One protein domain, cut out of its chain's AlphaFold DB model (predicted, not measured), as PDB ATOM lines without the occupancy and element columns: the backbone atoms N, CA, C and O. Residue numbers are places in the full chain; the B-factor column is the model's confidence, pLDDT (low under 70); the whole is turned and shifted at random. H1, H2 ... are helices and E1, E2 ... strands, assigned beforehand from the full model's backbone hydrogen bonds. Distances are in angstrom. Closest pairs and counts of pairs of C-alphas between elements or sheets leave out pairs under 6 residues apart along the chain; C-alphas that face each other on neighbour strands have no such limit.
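This is residues 171 to 245 of the 394 residues of an uncharacterized protein of Rhizopogon vinicolor AM-OR11-026 (UniProt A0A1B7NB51). With little regular structure, the domain is mostly loops around three small hairpins in a row: E3 and E4 in the middle, E1 and E2 towards one end, E5 and E6 towards the other, where H2 makes the tip. The 75 printed residues hold E1 E2 E3 E4 H1 E5 E6 H2 in that order, 29 of them in named elements, of mixed class; each sheet is one antiparallel pair. The whole is compact, radius of gyration of the C-alphas 12.6 A, and elongated, 38 by 23 by 17 A.

E3 is residues 203 to 205, E4 212 to 214, E1 179 to 181, E2 188 to 190, E5 227 to 229 and E6 236 to 238. H1, 215 to 219, is 6.2 A long; H2, 239 to 244, 8.6 A. C-alpha 179 is at (-16.406, 6.299, 23.333), C-alpha 244 at (0.223, 14.953, 45.338).

Within hydrogen-bond range are N 204 and O 213 in hairpin E3 and E4, 2.7 A, N 180 and O 189 in E1 and E2, 2.8 A, and N 228 and O 237 in E5 and E6, 2.9 A. The closest C-alphas of E1 and E4 are His 181 and Ala 212, 6.4 A; of E3 and E6, Gln 205 and Trp 236, 6.0 A; of E5 and H2, Leu 227 and Met 239, 5.9 A. H1 and H2 are apart; in both, every O i to N i+4 pair is within range.

The farthest C-alphas, Ile 174 and Val 244, are 38.3 A apart. The printed part has no cut; the link E2 to E3, 12 residues, is long. Residues 224 and 243 to 245 have pLDDT under 70.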
ATOM      1  N   LYS A 171     -21.405   4.872  23.362       84.38
ATOM      2  CA  LYS A 171     -20.852   3.547  23.079       84.38
ATOM      3  C   LYS A 171     -20.463   3.400  21.609       84.38
ATOM      4  O   LYS A 171     -21.131   3.895  20.707       84.38
ATOM      5  N   CYS A 172     -19.377   2.681  21.366       80.50
ATOM      6  CA  CYS A 172     -18.897   2.309  20.048       80.50
ATOM      7  C   CYS A 172     -19.847   1.296  19.406       80.50
ATOM      8  O   CYS A 172     -20.092   0.235  19.964       80.50
ATOM      9  N   PHE A 173     -20.289   1.563  18.181       78.06
ATOM     10  CA  PHE A 173     -21.196   0.668  17.459       78.06
ATOM     11  C   PHE A 173     -20.587  -0.691  17.056       78.06
ATOM     12  O   PHE A 173     -21.340  -1.617  16.791       78.06
ATOM     13  N   ILE A 174     -19.252  -0.830  16.994       80.31
ATOM     14  CA  ILE A 174     -18.618  -2.121  16.659       80.31
ATOM     15  C   ILE A 174     -18.604  -3.056  17.867       80.31
ATOM     16  O   ILE A 174     -18.982  -4.214  17.761       80.31
ATOM     17  N   CYS A 175     -18.086  -2.570  18.997       86.38
ATOM     18  CA  CYS A 175     -17.732  -3.420  20.139       86.38
ATOM     19  C   CYS A 175     -18.469  -3.045  21.428       86.38
ATOM     20  O   CYS A 175     -18.140  -3.560  22.492       86.38
ATOM     21  N   ASN A 176     -19.408  -2.097  21.362       84.12
ATOM     22  CA  ASN A 176     -20.192  -1.584  22.488       84.12
ATOM     23  C   ASN A 176     -19.362  -1.039  23.676       84.12
ATOM     24  O   ASN A 176     -19.881  -0.818  24.771       84.12
ATOM     25  N   SER A 177     -18.062  -0.806  23.476       87.50
ATOM     26  CA  SER A 177     -17.185  -0.154  24.456       87.50
ATOM     27  C   SER A 177     -17.478   1.340  24.544       87.50
ATOM     28  O   SER A 177     -18.050   1.907  23.620       87.50
ATOM     29  N   ASP A 178     -17.066   2.003  25.623       88.62
ATOM     30  CA  ASP A 178     -17.233   3.457  25.745       88.62
ATOM     31  C   ASP A 178     -16.503   4.212  24.622       88.62
ATOM     32  O   ASP A 178     -15.415   3.814  24.190       88.62
ATOM     33  N   LEU A 179     -17.092   5.321  24.171       87.19
ATOM     34  CA  LEU A 179     -16.406   6.299  23.333       87.19
ATOM     35  C   LEU A 179     -15.698   7.331  24.211       87.19
ATOM     36  O   LEU A 179     -16.266   7.891  25.148       87.19
ATOM     37  N   LEU A 180     -14.436   7.578  23.886       88.56
ATOM     38  CA  LEU A 180     -13.634   8.645  24.458       88.56
ATOM     39  C   LEU A 180     -13.683   9.854  23.532       88.56
ATOM     40  O   LEU A 180     -13.611   9.716  22.310       88.56
ATOM     41  N   HIS A 181     -13.759  11.040  24.126       87.00
ATOM     42  CA  HIS A 181     -13.706  12.311  23.416       87.00
ATOM     43  C   HIS A 181     -12.486  13.091  23.887       87.00
ATOM     44  O   HIS A 181     -12.265  13.211  25.089       87.00
ATOM     45  N   CYS A 182     -11.715  13.651  22.957       87.44
ATOM     46  CA  CYS A 182     -10.687  14.622  23.315       87.44
ATOM     47  C   CYS A 182     -11.368  15.886  23.846       87.44
ATOM     48  O   CYS A 182     -12.171  16.497  23.148       87.44
ATOM     49  N   ASP A 183     -11.046  16.325  25.052       85.75
ATOM     50  CA  ASP A 183     -11.640  17.516  25.652       85.75
ATOM     51  C   ASP A 183     -11.283  18.796  24.902       85.75
ATOM     52  O   ASP A 183     -12.048  19.758  24.957       85.75
ATOM     53  N   SER A 184     -10.178  18.779  24.157       82.88
ATOM     54  CA  SER A 184      -9.715  19.916  23.373       82.88
ATOM     55  C   SER A 184     -10.338  19.927  21.970       82.88
ATOM     56  O   SER A 184     -11.260  20.696  21.711       82.88
ATOM     57  N   CYS A 185      -9.946  19.007  21.080       79.75
ATOM     58  CA  CYS A 185     -10.435  18.990  19.692       79.75
ATOM     59  C   CYS A 185     -11.739  18.207  19.464       79.75
ATOM     60  O   CYS A 185     -12.225  18.155  18.339       79.75
ATOM     61  N   LYS A 186     -12.312  17.571  20.495       81.69
ATOM     62  CA  LYS A 186     -13.534  16.738  20.431       81.69
ATOM     63  C   LYS A 186     -13.474  15.516  19.509       81.69
ATOM     64  O   LYS A 186     -14.511  14.878  19.325       81.69
ATOM     65  N   ILE A 187     -12.294  15.136  19.004       82.62
ATOM     66  CA  ILE A 187     -12.129  13.884  18.255       82.62
ATOM     67  C   ILE A 187     -12.598  12.693  19.093       82.62
ATOM     68  O   ILE A 187     -12.364  12.644  20.306       82.62
ATOM     69  N   VAL A 188     -13.273  11.752  18.436       84.56
ATOM     70  CA  VAL A 188     -13.851  10.560  19.063       84.56
ATOM     71  C   VAL A 188     -12.993   9.334  18.766       84.56
ATOM     72  O   VAL A 188     -12.549   9.144  17.631       84.56
ATOM     73  N   SER A 189     -12.803   8.493  19.781       89.56
ATOM     74  CA  SER A 189     -12.134   7.195  19.682       89.56
ATOM     75  C   SER A 189     -12.872   6.141  20.487       89.56
ATOM     76  O   SER A 189     -13.368   6.421  21.577       89.56
ATOM     77  N   CYS A 190     -12.873   4.899  20.012       90.31
ATOM     78  CA  CYS A 190     -13.222   3.772  20.866       90.31
ATOM     79  C   CYS A 190     -12.218   3.651  22.023       90.31
ATOM     80  O   CYS A 190     -11.021   3.863  21.825       90.31
ATOM     81  N   LYS A 191     -12.694   3.288  23.218       89.25
ATOM     82  CA  LYS A 191     -11.836   2.967  24.367       89.25
ATOM     83  C   LYS A 191     -11.083   1.640  24.199       89.25
ATOM     84  O   LYS A 191      -9.981   1.500  24.718       89.25
ATOM     85  N   SER A 192     -11.667   0.672  23.488       90.31
ATOM     86  CA  SER A 192     -11.023  -0.620  23.216       90.31
ATOM     87  C   SER A 192      -9.964  -0.468  22.122       90.31
ATOM     88  O   SER A 192     -10.304  -0.085  21.004       90.31
ATOM     89  N   GLN A 193      -8.701  -0.777  22.442       87.69
ATOM     90  CA  GLN A 193      -7.561  -0.689  21.512       87.69
ATOM     91  C   GLN A 193      -7.637  -1.707  20.367       87.69
ATOM     92  O   GLN A 193      -7.097  -1.470  19.291       87.69
ATOM     93  N   GLU A 194      -8.337  -2.821  20.583       89.75
ATOM     94  CA  GLU A 194      -8.548  -3.870  19.578       89.75
ATOM     95  C   GLU A 194      -9.680  -3.518  18.603       89.75
ATOM     96  O   GLU A 194      -9.833  -4.126  17.542       89.75
ATOM     97  N   CYS A 195     -10.501  -2.523  18.945       87.62
ATOM     98  CA  CYS A 195     -11.589  -2.083  18.093       87.62
ATOM     99  C   CYS A 195     -11.047  -1.319  16.881       87.62
ATOM    100  O   CYS A 195     -10.233  -0.411  17.024       87.62
ATOM    101  N   ARG A 196     -11.604  -1.568  15.687       83.06
ATOM    102  CA  ARG A 196     -11.316  -0.750  14.488       83.06
ATOM    103  C   ARG A 196     -11.689   0.727  14.653       83.06
ATOM    104  O   ARG A 196     -11.181   1.572  13.931       83.06
ATOM    105  N   GLY A 197     -12.567   1.031  15.607       81.62
ATOM    106  CA  GLY A 197     -12.894   2.390  16.024       81.62
ATOM    107  C   GLY A 197     -11.850   3.053  16.921       81.62
ATOM    108  O   GLY A 197     -12.011   4.208  17.296       81.62
ATOM    109  N   TYR A 198     -10.788   2.360  17.313       84.75
ATOM    110  CA  TYR A 198      -9.691   2.998  18.021       84.75
ATOM    111  C   TYR A 198      -8.985   3.998  17.095       84.75
ATOM    112  O   TYR A 198      -8.513   3.631  16.017       84.75
ATOM    113  N   SER A 199      -8.946   5.279  17.473       75.56
ATOM    114  CA  SER A 199      -8.387   6.317  16.609       75.56
ATOM    115  C   SER A 199      -6.862   6.293  16.603       75.56
ATOM    116  O   SER A 199      -6.208   6.088  17.625       75.56
ATOM    117  N   LYS A 200      -6.290   6.624  15.444       74.38
ATOM    118  CA  LYS A 200      -4.930   7.153  15.335       74.38
ATOM    119  C   LYS A 200      -5.052   8.654  15.037       74.38
ATOM    120  O   LYS A 200      -5.701   8.989  14.047       74.38
ATOM    121  N   PRO A 201      -4.509   9.549  15.880       75.75
ATOM    122  CA  PRO A 201      -3.699   9.282  17.072       75.75
ATOM    123  C   PRO A 201      -4.530   8.799  18.281       75.75
ATOM    124  O   PRO A 201      -5.729   9.086  18.354       75.75
ATOM    125  N   PRO A 202      -3.904   8.078  19.233       85.12
ATOM    126  CA  PRO A 202      -4.577   7.580  20.427       85.12
ATOM    127  C   PRO A 202      -4.981   8.722  21.374       85.12
ATOM    128  O   PRO A 202      -4.383   9.803  21.367       85.12
ATOM    129  N   LEU A 203      -5.992   8.474  22.211       90.06
ATOM    130  CA  LEU A 203      -6.374   9.381  23.296       90.06
ATOM    131  C   LEU A 203      -5.671   8.978  24.597       90.06
ATOM    132  O   LEU A 203      -5.781   7.844  25.058       90.06
ATOM    133  N   ALA A 204      -4.980   9.940  25.196       89.69
ATOM    134  CA  ALA A 204      -4.482   9.908  26.558       89.69
ATOM    135  C   ALA A 204      -5.634  10.229  27.519       89.69
ATOM    136  O   ALA A 204      -6.136  11.352  27.530       89.69
ATOM    137  N   GLN A 205      -6.069   9.253  28.313       89.62
ATOM    138  CA  GLN A 205      -7.097   9.436  29.337       89.62
ATOM    139  C   GLN A 205      -6.471   9.356  30.725       89.62
ATOM    140  O   GLN A 205      -5.763   8.397  31.025       89.62
ATOM    141  N   CYS A 206      -6.769  10.339  31.574       84.81
ATOM    142  CA  CYS A 206      -6.334  10.313  32.965       84.81
ATOM    143  C   CYS A 206      -6.944   9.111  33.701       84.81
ATOM    144  O   CYS A 206      -8.152   8.903  33.625       84.81
ATOM    145  N   ALA A 207      -6.164   8.367  34.485       79.88
ATOM    146  CA  ALA A 207      -6.718   7.267  35.285       79.88
ATOM    147  C   ALA A 207      -7.706   7.758  36.369       79.88
ATOM    148  O   ALA A 207      -8.743   7.138  36.594       79.88
ATOM    149  N   GLY A 208      -7.396   8.885  37.022       74.81
ATOM    150  CA  GLY A 208      -8.229   9.475  38.082       74.81
ATOM    151  C   GLY A 208      -9.377  10.365  37.592       74.81
ATOM    152  O   GLY A 208     -10.365  10.552  38.302       74.81
ATOM    153  N   HIS A 209      -9.292  10.889  36.368       78.50
ATOM    154  CA  HIS A 209     -10.232  11.879  35.847       78.50
ATOM    155  C   HIS A 209     -10.889  11.395  34.554       78.50
ATOM    156  O   HIS A 209     -10.247  10.813  33.691       78.50
ATOM    157  N   ARG A 210     -12.164  11.734  34.334       79.94
ATOM    158  CA  ARG A 210     -12.866  11.415  33.072       79.94
ATOM    159  C   ARG A 210     -12.412  12.253  31.866       79.94
ATOM    160  O   ARG A 210     -13.064  12.199  30.828       79.94
ATOM    161  N   LYS A 211     -11.330  13.018  32.004       84.56
ATOM    162  CA  LYS A 211     -10.782  13.866  30.949       84.56
ATOM    163  C   LYS A 211      -9.839  13.072  30.050       84.56
ATOM    164  O   LYS A 211      -9.061  12.244  30.536       84.56
ATOM    165  N   ALA A 212      -9.891  13.345  28.755       89.62
ATOM    166  CA  ALA A 212      -9.030  12.719  27.764       89.62
ATOM    167  C   ALA A 212      -8.562  13.738  26.724       89.62
ATOM    168  O   ALA A 212      -9.307  14.627  26.334       89.62
ATOM    169  N   LEU A 213      -7.334  13.600  26.237       88.94
ATOM    170  CA  LEU A 213      -6.775  14.418  25.160       88.94
ATOM    171  C   LEU A 213      -6.179  13.501  24.099       88.94
ATOM    172  O   LEU A 213      -5.555  12.500  24.433       88.94
ATOM    173  N   CYS A 214      -6.350  13.810  22.815       89.75
ATOM    174  CA  CYS A 214      -5.561  13.121  21.794       89.75
ATOM    175  C   CYS A 214      -4.092  13.551  21.899       89.75
ATOM    176  O   CYS A 214      -3.816  14.679  22.307       89.75
ATOM    177  N   VAL A 215      -3.164  12.661  21.532       86.06
ATOM    178  CA  VAL A 215      -1.718  12.919  21.668       86.06
ATOM    179  C   VAL A 215      -1.282  14.261  21.056       86.06
ATOM    180  O   VAL A 215      -0.656  15.024  21.783       86.06
ATOM    181  N   PRO A 216      -1.699  14.653  19.833       85.06
ATOM    182  CA  PRO A 216      -1.319  15.963  19.303       85.06
ATOM    183  C   PRO A 216      -1.860  17.134  20.124       85.06
ATOM    184  O   PRO A 216      -1.146  18.092  20.373       85.06
ATOM    185  N   CYS A 217      -3.112  17.066  20.599       85.38
ATOM    186  CA  CYS A 217      -3.640  18.120  21.472       85.38
ATOM    187  C   CYS A 217      -2.920  18.177  22.817       85.38
ATOM    188  O   CYS A 217      -2.935  19.227  23.447       85.38
ATOM    189  N   LEU A 218      -2.353  17.062  23.278       86.75
ATOM    190  CA  LEU A 218      -1.554  17.029  24.491       86.75
ATOM    191  C   LEU A 218      -0.161  17.630  24.266       86.75
ATOM    192  O   LEU A 218       0.312  18.386  25.108       86.75
ATOM    193  N   GLU A 219       0.475  17.325  23.136       85.88
ATOM    194  CA  GLU A 219       1.763  17.903  22.730       85.88
ATOM    195  C   GLU A 219       1.653  19.417  22.493       85.88
ATOM    196  O   GLU A 219       2.516  20.174  22.936       85.88
ATOM    197  N   ASP A 220       0.538  19.870  21.911       82.25
ATOM    198  CA  ASP A 220       0.240  21.289  21.669       82.25
ATOM    199  C   ASP A 220       0.065  22.116  22.958       82.25
ATOM    200  O   ASP A 220       0.133  23.344  22.910       82.25
ATOM    201  N   GLN A 221      -0.146  21.486  24.123       79.38
ATOM    202  CA  GLN A 221      -0.171  22.205  25.408       79.38
ATOM    203  C   GLN A 221       1.226  22.654  25.865       79.38
ATOM    204  O   GLN A 221       1.346  23.445  26.806       79.38
ATOM    205  N   GLY A 222       2.288  22.165  25.218       79.25
ATOM    206  CA  GLY A 222       3.661  22.536  25.527       79.25
ATOM    207  C   GLY A 222       4.113  22.072  26.923       79.25
ATOM    208  O   GLY A 222       3.688  21.014  27.401       79.25
ATOM    209  N   PRO A 223       5.006  22.823  27.596       70.69
ATOM    210  CA  PRO A 223       5.585  22.421  28.881       70.69
ATOM    211  C   PRO A 223       4.573  22.415  30.036       70.69
ATOM    212  O   PRO A 223       4.800  21.738  31.033       70.69
ATOM    213  N   ASN A 224       3.439  23.107  29.887       66.94
ATOM    214  CA  ASN A 224       2.369  23.175  30.886       66.94
ATOM    215  C   ASN A 224       1.240  22.172  30.599       66.94
ATOM    216  O   ASN A 224       0.075  22.423  30.917       66.94
ATOM    217  N   ARG A 225       1.566  21.045  29.957       79.31
ATOM    218  CA  ARG A 225       0.589  20.001  29.647       79.31
ATOM    219  C   ARG A 225      -0.091  19.480  30.909       79.31
ATOM    220  O   ARG A 225       0.540  19.237  31.933       79.31
ATOM    221  N   TRP A 226      -1.400  19.279  30.816       81.31
ATOM    222  CA  TRP A 226      -2.217  18.843  31.946       81.31
ATOM    223  C   TRP A 226      -2.029  17.351  32.270       81.31
ATOM    224  O   TRP A 226      -2.216  16.954  33.420       81.31
ATOM    225  N   LEU A 227      -1.642  16.532  31.282       85.81
ATOM    226  CA  LEU A 227      -1.375  15.098  31.446       85.81
ATOM    227  C   LEU A 227       0.096  14.764  31.218       85.81
ATOM    228  O   LEU A 227       0.687  15.180  30.224       85.81
ATOM    229  N   GLU A 228       0.632  13.888  32.060       86.81
ATOM    230  CA  GLU A 228       1.904  13.213  31.818       86.81
ATOM    231  C   GLU A 228       1.769  11.704  32.017       86.81
ATOM    232  O   GLU A 228       0.899  11.225  32.749       86.81
ATOM    233  N   LYS A 229       2.641  10.934  31.359       86.69
ATOM    234  CA  LYS A 229       2.765   9.508  31.660       86.69
ATOM    235  C   LYS A 229       3.500   9.335  32.979       86.69
ATOM    236  O   LYS A 229       4.637   9.784  33.128       86.69
ATOM    237  N   CYS A 230       2.888   8.618  33.909       80.19
ATOM    238  CA  CYS A 230       3.590   8.165  35.093       80.19
ATOM    239  C   CYS A 230       4.721   7.203  34.699       80.19
ATOM    240  O   CYS A 230       4.497   6.221  33.994       80.19
ATOM    241  N   ARG A 231       5.931   7.435  35.217       79.50
ATOM    242  CA  ARG A 231       7.110   6.601  34.925       79.50
ATOM    243  C   ARG A 231       7.031   5.179  35.487       79.50
ATOM    244  O   ARG A 231       7.725   4.307  34.988       79.50
ATOM    245  N   ALA A 232       6.236   4.952  36.533       76.00
ATOM    246  CA  ALA A 232       6.168   3.655  37.207       76.00
ATOM    247  C   ALA A 232       5.152   2.695  36.573       76.00
ATOM    248  O   ALA A 232       5.372   1.490  36.547       76.00
ATOM    249  N   CYS A 233       4.031   3.232  36.093       79.38
ATOM    250  CA  CYS A 233       2.866   2.457  35.663       79.38
ATOM    251  C   CYS A 233       2.475   2.740  34.196       79.38
ATOM    252  O   CYS A 233       1.496   2.185  33.709       79.38
ATOM    253  N   GLU A 234       3.203   3.637  33.517       82.69
ATOM    254  CA  GLU A 234       2.997   4.108  32.133       82.69
ATOM    255  C   GLU A 234       1.612   4.702  31.812       82.69
ATOM    256  O   GLU A 234       1.350   5.110  30.675       82.69
ATOM    257  N   SER A 235       0.728   4.806  32.804       83.56
ATOM    258  CA  SER A 235      -0.598   5.395  32.658       83.56
ATOM    259  C   SER A 235      -0.529   6.920  32.585       83.56
ATOM    260  O   SER A 235       0.386   7.553  33.116       83.56
ATOM    261  N   TRP A 236      -1.505   7.526  31.908       86.25
ATOM    262  CA  TRP A 236      -1.645   8.978  31.873       86.25
ATOM    263  C   TRP A 236      -2.283   9.465  33.177       86.25
ATOM    264  O   TRP A 236      -3.361   9.009  33.570       86.25
ATOM    265  N   CYS A 237      -1.624  10.412  33.834       83.81
ATOM    266  CA  CYS A 237      -2.056  11.027  35.083       83.81
ATOM    267  C   CYS A 237      -2.060  12.545  34.922       83.81
ATOM    268  O   CYS A 237      -1.267  13.092  34.153       83.81
ATOM    269  N   SER A 238      -2.947  13.231  35.644       85.50
ATOM    270  CA  SER A 238      -2.877  14.687  35.697       85.50
ATOM    271  C   SER A 238      -1.639  15.128  36.483       85.50
ATOM    272  O   SER A 238      -1.190  14.416  37.384       85.50
ATOM    273  N   MET A 239      -1.075  16.295  36.166       80.62
ATOM    274  CA  MET A 239       0.052  16.835  36.946       80.62
ATOM    275  C   MET A 239      -0.320  17.093  38.416       80.62
ATOM    276  O   MET A 239       0.516  16.944  39.308       80.62
ATOM    277  N   GLU A 240      -1.588  17.409  38.687       78.69
ATOM    278  CA  GLU A 240      -2.129  17.496  40.048       78.69
ATOM    279  C   GLU A 240      -2.022  16.138  40.765       78.69
ATOM    280  O   GLU A 240      -1.487  16.068  41.869       78.69
ATOM    281  N   ASP A 241      -2.406  15.039  40.105       71.44
ATOM    282  CA  ASP A 241      -2.305  13.689  40.684       71.44
ATOM    283  C   ASP A 241      -0.847  13.249  40.894       71.44
ATOM    284  O   ASP A 241      -0.538  12.595  41.891       71.44
ATOM    285  N   LEU A 242       0.055  13.612  39.972       71.31
ATOM    286  CA  LEU A 242       1.479  13.257  40.041       71.31
ATOM    287  C   LEU A 242       2.235  14.029  41.127       71.31
ATOM    288  O   LEU A 242       3.190  13.502  41.694       71.31
ATOM    289  N   SER A 243       1.828  15.269  41.408       68.75
ATOM    290  CA  SER A 243       2.473  16.111  42.425       68.75
ATOM    291  C   SER A 243       2.031  15.772  43.852       68.75
ATOM    292  O   SER A 243       2.794  15.994  44.790       68.75
ATOM    293  N   VAL A 244       0.829  15.210  44.020       62.19
ATOM    294  CA  VAL A 244       0.223  14.953  45.338       62.19
ATOM    295  C   VAL A 244       0.250  13.466  45.735       62.19
ATOM    296  O   VAL A 244       0.252  13.162  46.929       62.19
ATOM    297  N   THR A 245       0.317  12.522  44.786       54.03
ATOM    298  CA  THR A 245       0.148  11.078  45.060       54.03
ATOM    299  C   THR A 245       1.092  10.176  44.255       54.03
ATOM    300  O   THR A 245       1.283  10.364  43.057       54.03
TER     301      THR A 245